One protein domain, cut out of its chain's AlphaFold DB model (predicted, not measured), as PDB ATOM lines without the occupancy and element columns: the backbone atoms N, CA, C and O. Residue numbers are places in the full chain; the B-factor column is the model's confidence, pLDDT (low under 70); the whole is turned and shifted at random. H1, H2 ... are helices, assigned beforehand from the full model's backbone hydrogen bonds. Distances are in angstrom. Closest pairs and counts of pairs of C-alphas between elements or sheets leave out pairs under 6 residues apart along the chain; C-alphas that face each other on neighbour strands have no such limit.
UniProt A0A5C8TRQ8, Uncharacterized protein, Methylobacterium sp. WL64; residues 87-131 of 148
ATOM      1  N   SER A  87      15.988 -48.008 -53.006       52.47
ATOM      2  CA  SER A  87      17.398 -47.795 -52.647       52.47
ATOM      3  C   SER A  87      17.610 -46.399 -52.076       52.47
ATOM      4  O   SER A  87      18.451 -46.244 -51.193       52.47
ATOM      5  N   SER A  88      16.802 -45.415 -52.492       56.94
ATOM      6  CA  SER A  88      16.833 -44.073 -51.916       56.94
ATOM      7  C   SER A  88      16.386 -44.085 -50.461       56.94
ATOM      8  O   SER A  88      17.092 -43.501 -49.672       56.94
ATOM      9  N   ALA A  89      15.358 -44.830 -50.036       58.16
ATOM     10  CA  ALA A  89      14.961 -44.880 -48.620       58.16
ATOM     11  C   ALA A  89      16.025 -45.520 -47.699       58.16
ATOM     12  O   ALA A  89      16.257 -45.058 -46.579       58.16
ATOM     13  N   ARG A  90      16.720 -46.574 -48.158       53.66
ATOM     14  CA  ARG A  90      17.832 -47.196 -47.410       53.66
ATOM     15  C   ARG A  90      19.096 -46.336 -47.460       53.66
ATOM     16  O   ARG A  90      19.796 -46.225 -46.453       53.66
ATOM     17  N   ALA A  91      19.362 -45.691 -48.595       53.84
ATOM     18  CA  ALA A  91      20.398 -44.676 -48.732       53.84
ATOM     19  C   ALA A  91      20.062 -43.414 -47.927       53.84
ATOM     20  O   ALA A  91      20.978 -42.792 -47.423       53.84
ATOM     21  N   GLU A  92      18.790 -43.081 -47.724       58.75
ATOM     22  CA  GLU A  92      18.289 -41.921 -46.984       58.75
ATOM     23  C   GLU A  92      18.394 -42.168 -45.481       58.75
ATOM     24  O   GLU A  92      18.933 -41.356 -44.733       58.75
ATOM     25  N   ARG A  93      18.020 -43.376 -45.044       60.97
ATOM     26  CA  ARG A  93      18.295 -43.859 -43.688       60.97
ATOM     27  C   ARG A  93      19.806 -43.924 -43.411       60.97
ATOM     28  O   ARG A  93      20.221 -43.616 -42.299       60.97
ATOM     29  N   ARG A  94      20.636 -44.245 -44.418       56.88
ATOM     30  CA  ARG A  94      22.106 -44.093 -44.358       56.88
ATOM     31  C   ARG A  94      22.580 -42.628 -44.478       56.88
ATOM     32  O   ARG A  94      23.653 -42.327 -43.968       56.88
ATOM     33  N   ARG A  95      21.817 -41.719 -45.103       57.91
ATOM     34  CA  ARG A  95      22.105 -40.273 -45.285       57.91
ATOM     35  C   ARG A  95      21.651 -39.402 -44.118       57.91
ATOM     36  O   ARG A  95      22.197 -38.311 -43.983       57.91
ATOM     37  N   ARG A  96      20.854 -39.914 -43.168       68.25
ATOM     38  CA  ARG A  96      20.865 -39.471 -41.750       68.25
ATOM     39  C   ARG A  96      22.201 -39.809 -41.063       68.25
ATOM     40  O   ARG A  96      22.274 -40.153 -39.884       68.25
ATOM     41  N   SER A  97      23.287 -39.732 -41.823       76.06
ATOM     42  CA  SER A  97      24.638 -39.847 -41.335       76.06
ATOM     43  C   SER A  97      24.969 -38.600 -40.533       76.06
ATOM     44  O   SER A  97      24.443 -37.503 -40.748       76.06
ATOM     45  N   TYR A  98      25.905 -38.772 -39.613       84.81
ATOM     46  CA  TYR A  98      26.452 -37.692 -38.810       84.81
ATOM     47  C   TYR A  98      26.854 -36.469 -39.657       84.81
ATOM     48  O   TYR A  98      26.657 -35.338 -39.226       84.81
ATOM     49  N   ALA A  99      27.318 -36.681 -40.895       88.81
ATOM     50  CA  ALA A  99      27.682 -35.621 -41.833       88.81
ATOM     51  C   ALA A  99      26.504 -34.709 -42.232       88.81
ATOM     52  O   ALA A  99      26.680 -33.494 -42.323       88.81
ATOM     53  N   ALA A 100      25.296 -35.247 -42.438       86.69
ATOM     54  CA  ALA A 100      24.116 -34.436 -42.756       86.69
ATOM     55  C   ALA A 100      23.675 -33.584 -41.559       86.69
ATOM     56  O   ALA A 100      23.477 -32.377 -41.698       86.69
ATOM     57  N   CYS A 101      23.620 -34.184 -40.366       90.94
ATOM     58  CA  CYS A 101      23.345 -33.445 -39.134       90.94
ATOM     59  C   CYS A 101      24.427 -32.388 -38.860       90.94
ATOM     60  O   CYS A 101      24.132 -31.288 -38.402       90.94
ATOM     61  N   ASN A 102      25.685 -32.674 -39.187       93.00
ATOM     62  CA  ASN A 102      26.765 -31.717 -39.014       93.00
ATOM     63  C   ASN A 102      26.604 -30.502 -39.947       93.00
ATOM     64  O   ASN A 102      26.614 -29.367 -39.473       93.00
ATOM     65  N   ARG A 103      26.326 -30.727 -41.240       90.81
ATOM     66  CA  ARG A 103      26.029 -29.648 -42.202       90.81
ATOM     67  C   ARG A 103      24.858 -28.775 -41.753       90.81
ATOM     68  O   ARG A 103      24.989 -27.556 -41.726       90.81
ATOM     69  N   ALA A 104      23.757 -29.383 -41.311       90.56
ATOM     70  CA  ALA A 104      22.599 -28.642 -40.815       90.56
ATOM     71  C   ALA A 104      22.900 -27.842 -39.534       90.56
ATOM     72  O   ALA A 104      22.412 -26.727 -39.375       90.56
ATOM     73  N   SER A 105      23.743 -28.366 -38.636       93.06
ATOM     74  CA  SER A 105      24.187 -27.621 -37.452       93.06
ATOM     75  C   SER A 105      24.962 -26.365 -37.832       93.06
ATOM     76  O   SER A 105      24.786 -25.331 -37.191       93.06
ATOM     77  N   HIS A 106      25.829 -26.462 -38.843       94.06
ATOM     78  CA  HIS A 106      26.600 -25.325 -39.336       94.06
ATOM     79  C   HIS A 106      25.707 -24.296 -40.032       94.06
ATOM     80  O   HIS A 106      25.837 -23.114 -39.738       94.06
ATOM     81  N   GLN A 107      24.751 -24.735 -40.859       92.12
ATOM     82  CA  GLN A 107      23.765 -23.848 -41.496       92.12
ATOM     83  C   GLN A 107      22.913 -23.080 -40.477       92.12
ATOM     84  O   GLN A 107      22.559 -21.932 -40.710       92.12
ATOM     85  N   ARG A 108      22.616 -23.692 -39.325       90.38
ATOM     86  CA  ARG A 108      21.881 -23.050 -38.223       90.38
ATOM     87  C   ARG A 108      22.772 -22.235 -37.272       90.38
ATOM     88  O   ARG A 108      22.286 -21.780 -36.242       90.38
ATOM     89  N   GLY A 109      24.077 -22.123 -37.538       94.00
ATOM     90  CA  GLY A 109      25.020 -21.402 -36.671       94.00
ATOM     91  C   GLY A 109      25.186 -22.008 -35.269       94.00
ATOM     92  O   GLY A 109      25.693 -21.355 -34.359       94.00
ATOM     93  N   LEU A 110      24.767 -23.261 -35.061       94.12
ATOM     94  CA  LEU A 110      24.832 -23.900 -33.749       94.12
ATOM     95  C   LEU A 110      26.283 -24.262 -33.424       94.12
ATOM     96  O   LEU A 110      26.947 -24.972 -34.184       94.12
ATOM     97  N   ARG A 111      26.761 -23.829 -32.253       94.50
ATOM     98  CA  ARG A 111      28.097 -24.147 -31.725       94.50
ATOM     99  C   ARG A 111      28.036 -24.690 -30.295       94.50
ATOM    100  O   ARG A 111      26.985 -24.669 -29.650       94.50
ATOM    101  N   GLY A 112      29.150 -25.268 -29.839       94.94
ATOM    102  CA  GLY A 112      29.310 -25.812 -28.485       94.94
ATOM    103  C   GLY A 112      28.200 -26.787 -28.066       94.94
ATOM    104  O   GLY A 112      27.806 -27.685 -28.818       94.94
ATOM    105  N   GLY A 113      27.658 -26.589 -26.862       95.50
ATOM    106  CA  GLY A 113      26.618 -27.452 -26.292       95.50
ATOM    107  C   GLY A 113      25.328 -27.519 -27.120       95.50
ATOM    108  O   GLY A 113      24.715 -28.586 -27.212       95.50
ATOM    109  N   LYS A 114      24.935 -26.425 -27.792       94.19
ATOM    110  CA  LYS A 114      23.732 -26.403 -28.644       94.19
ATOM    111  C   LYS A 114      23.905 -27.293 -29.882       94.19
ATOM    112  O   LYS A 114      22.995 -28.056 -30.204       94.19
ATOM    113  N   ARG A 115      25.094 -27.287 -30.507       95.25
ATOM    114  CA  ARG A 115      25.453 -28.213 -31.602       95.25
ATOM    115  C   ARG A 115      25.361 -29.666 -31.155       95.25
ATOM    116  O   ARG A 115      24.727 -30.467 -31.834       95.25
ATOM    117  N   ARG A 116      25.910 -30.004 -29.982       93.81
ATOM    118  CA  ARG A 116      25.843 -31.374 -29.442       93.81
ATOM    119  C   ARG A 116      24.396 -31.839 -29.241       93.81
ATOM    120  O   ARG A 116      24.037 -32.915 -29.715       93.81
ATOM    121  N   ARG A 117      23.546 -31.015 -28.615       94.12
ATOM    122  CA  ARG A 117      22.112 -31.324 -28.419       94.12
ATOM    123  C   ARG A 117      21.368 -31.498 -29.744       94.12
ATOM    124  O   ARG A 117      20.511 -32.372 -29.857       94.12
ATOM    125  N   PHE A 118      21.691 -30.685 -30.748       93.31
ATOM    126  CA  PHE A 118      21.115 -30.814 -32.084       93.31
ATOM    127  C   PHE A 118      21.550 -32.104 -32.781       93.31
ATOM    128  O   PHE A 118      20.690 -32.831 -33.262       93.31
ATOM    129  N   LEU A 119      22.845 -32.438 -32.786       92.00
ATOM    130  CA  LEU A 119      23.352 -33.667 -33.408       92.00
ATOM    131  C   LEU A 119      22.700 -34.922 -32.814       92.00
ATOM    132  O   LEU A 119      22.311 -35.815 -33.563       92.00
ATOM    133  N   ILE A 120      22.529 -34.967 -31.488       92.06
ATOM    134  CA  ILE A 120      21.855 -36.074 -30.796       92.06
ATOM    135  C   ILE A 120      20.397 -36.188 -31.261       92.06
ATOM    136  O   ILE A 120      19.985 -37.243 -31.738       92.06
ATOM    137  N   ARG A 121      19.627 -35.092 -31.192       91.12
ATOM    138  CA  ARG A 121      18.216 -35.083 -31.618       91.12
ATOM    139  C   ARG A 121      18.045 -35.380 -33.109       91.12
ATOM    140  O   ARG A 121      17.132 -36.110 -33.477       91.12
ATOM    141  N   CYS A 122      18.942 -34.875 -33.951       90.31
ATOM    142  CA  CYS A 122      18.957 -35.113 -35.393       90.31
ATOM    143  C   CYS A 122      19.236 -36.588 -35.719       90.31
ATOM    144  O   CYS A 122      18.531 -37.177 -36.536       90.31
ATOM    145  N   ARG A 123      20.190 -37.229 -35.024       86.69
ATOM    146  CA  ARG A 123      20.493 -38.660 -35.204       86.69
ATOM    147  C   ARG A 123      19.346 -39.563 -34.743       86.69
ATOM    148  O   ARG A 123      19.081 -40.575 -35.381       86.69
ATOM    149  N   LEU A 124      18.650 -39.167 -33.678       86.62
ATOM    150  CA  LEU A 124      17.440 -39.834 -33.181       86.62
ATOM    151  C   LEU A 124      16.203 -39.557 -34.054       86.62
ATOM    152  O   LEU A 124      15.192 -40.236 -33.926       86.62
ATOM    153  N   GLY A 125      16.279 -38.583 -34.963       85.19
ATOM    154  CA  GLY A 125      15.194 -38.250 -35.879       85.19
ATOM    155  C   GLY A 125      14.131 -37.307 -35.324       85.19
ATOM    156  O   GLY A 125      13.150 -37.069 -36.026       85.19
ATOM    157  N   TYR A 126      14.343 -36.748 -34.128       84.94
ATOM    158  CA  TYR A 126      13.503 -35.691 -33.550       84.94
ATOM    159  C   TYR A 126      13.637 -34.360 -34.291       84.94
ATOM    160  O   TYR A 126      12.806 -33.475 -34.133       84.94
ATOM    161  N   GLU A 127      14.691 -34.209 -35.089       80.69
ATOM    162  CA  GLU A 127      14.930 -33.037 -35.919       80.69
ATOM    163  C   GLU A 127      14.941 -33.427 -37.399       80.69
ATOM    164  O   GLU A 127      15.586 -34.407 -37.790       80.69
ATOM    165  N   ARG A 128      14.220 -32.662 -38.224       68.94
ATOM    166  CA  ARG A 128      14.276 -32.768 -39.683       68.94
ATOM    167  C   ARG A 128      15.201 -31.667 -40.178       68.94
ATOM    168  O   ARG A 128      14.952 -30.481 -39.986       68.94
ATOM    169  N   THR A 129      16.283 -32.052 -40.847       66.56
ATOM    170  CA  THR A 129      17.064 -31.109 -41.649       66.56
ATOM    171  C   THR A 129      16.102 -30.444 -42.638       66.56
ATOM    172  O   THR A 129      15.557 -31.148 -43.479       66.56
ATOM    173  N   HIS A 130      15.849 -29.135 -42.512       60.06
ATOM    174  CA  HIS A 130      14.784 -28.401 -43.227       60.06
ATOM    175  C   HIS A 130      14.849 -28.479 -44.768       60.06
ATOM    176  O   HIS A 130      13.912 -28.056 -45.427       60.06
ATOM    177  N   GLY A 131      15.916 -29.038 -45.348       54.03
ATOM    178  CA  GLY A 131      16.027 -29.327 -46.783       54.03
ATOM    179  C   GLY A 131      15.720 -30.775 -47.184       54.03
ATOM    180  O   GLY A 131      15.885 -31.125 -48.346       54.03
TER     181      GLY A 131
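This is residues 87 to 131 of the 148 residues of an uncharacterized protein of Methylobacterium sp. WL64 (UniProt A0A5C8TRQ8). Two helices, H2 and H3, pack on each other at a steep angle and run opposite ways to make a small compact body, and a third helix, H1, sticks out from it as an arm at the start of the printed part. After H3 the last residues, 125 to 131, fold back toward the H2 side as a tail with no named element. The printed part has 45 residues with three named helices, in the order H1, H2, H3, and no named strand; its class is all helix. The whole is compact, with a radius of gyration of the C-alphas of 10.5 A. The C-alphas span 35 by 17 by 15 A, an outline only just elongated, and the arm H1 lies at one end of the length.

Find C-alpha 87 at (17.398, -47.795, -52.647); from there H1 runs over residues 87 to 95, 11.5 A from first to last C-alpha. Go on past residues 96 and 97 and you come to H2, residues 98 to 107, which is 14.4 A long and begins at C-alpha 98, (26.452, -37.692, -38.810). Residues 108 to 111 then lead to H3, residues 112 to 124, the longest helix at 19.0 A. It ends at C-alpha 124, (17.440, -39.834, -33.181).

Look first at Ser 87 to Arg 95: H1 stands free, and it touches no helix. H1 and H2 meet only through their link, a tight one of 2 residues. H1 and H3 are apart. Next look at H2 and H3: they touch, with 10 pairs of C-alphas within 8 A. Their closest C-alphas are those of Cys 101 and Leu 119, 5.7 A apart. The two run opposite ways at a steep tilt of 48 degrees, with their centres 9.6 A apart. The link between them, 4 residues, is tight. In the backbones of H1, H2 and H3 every pair of O i and N i+4 is within hydrogen-bond range.

The two C-alphas farthest apart are those of Ser 87 and Gly 112, at 34.8 A, while the first and last printed C-alphas, of Ser 87 and Gly 131, are 19.4 A apart. Without the free stretch 87 to 95, the body of 36 residues spans 20 by 17 by 14 A. The printed part has no cut, and neither link between helices is long. In the B-factor column the mean pLDDT of the printed part is 80.7; the model's confidence is under 70 at residues 87 to 96 and 128 to 131, and H1 has a mean of 57.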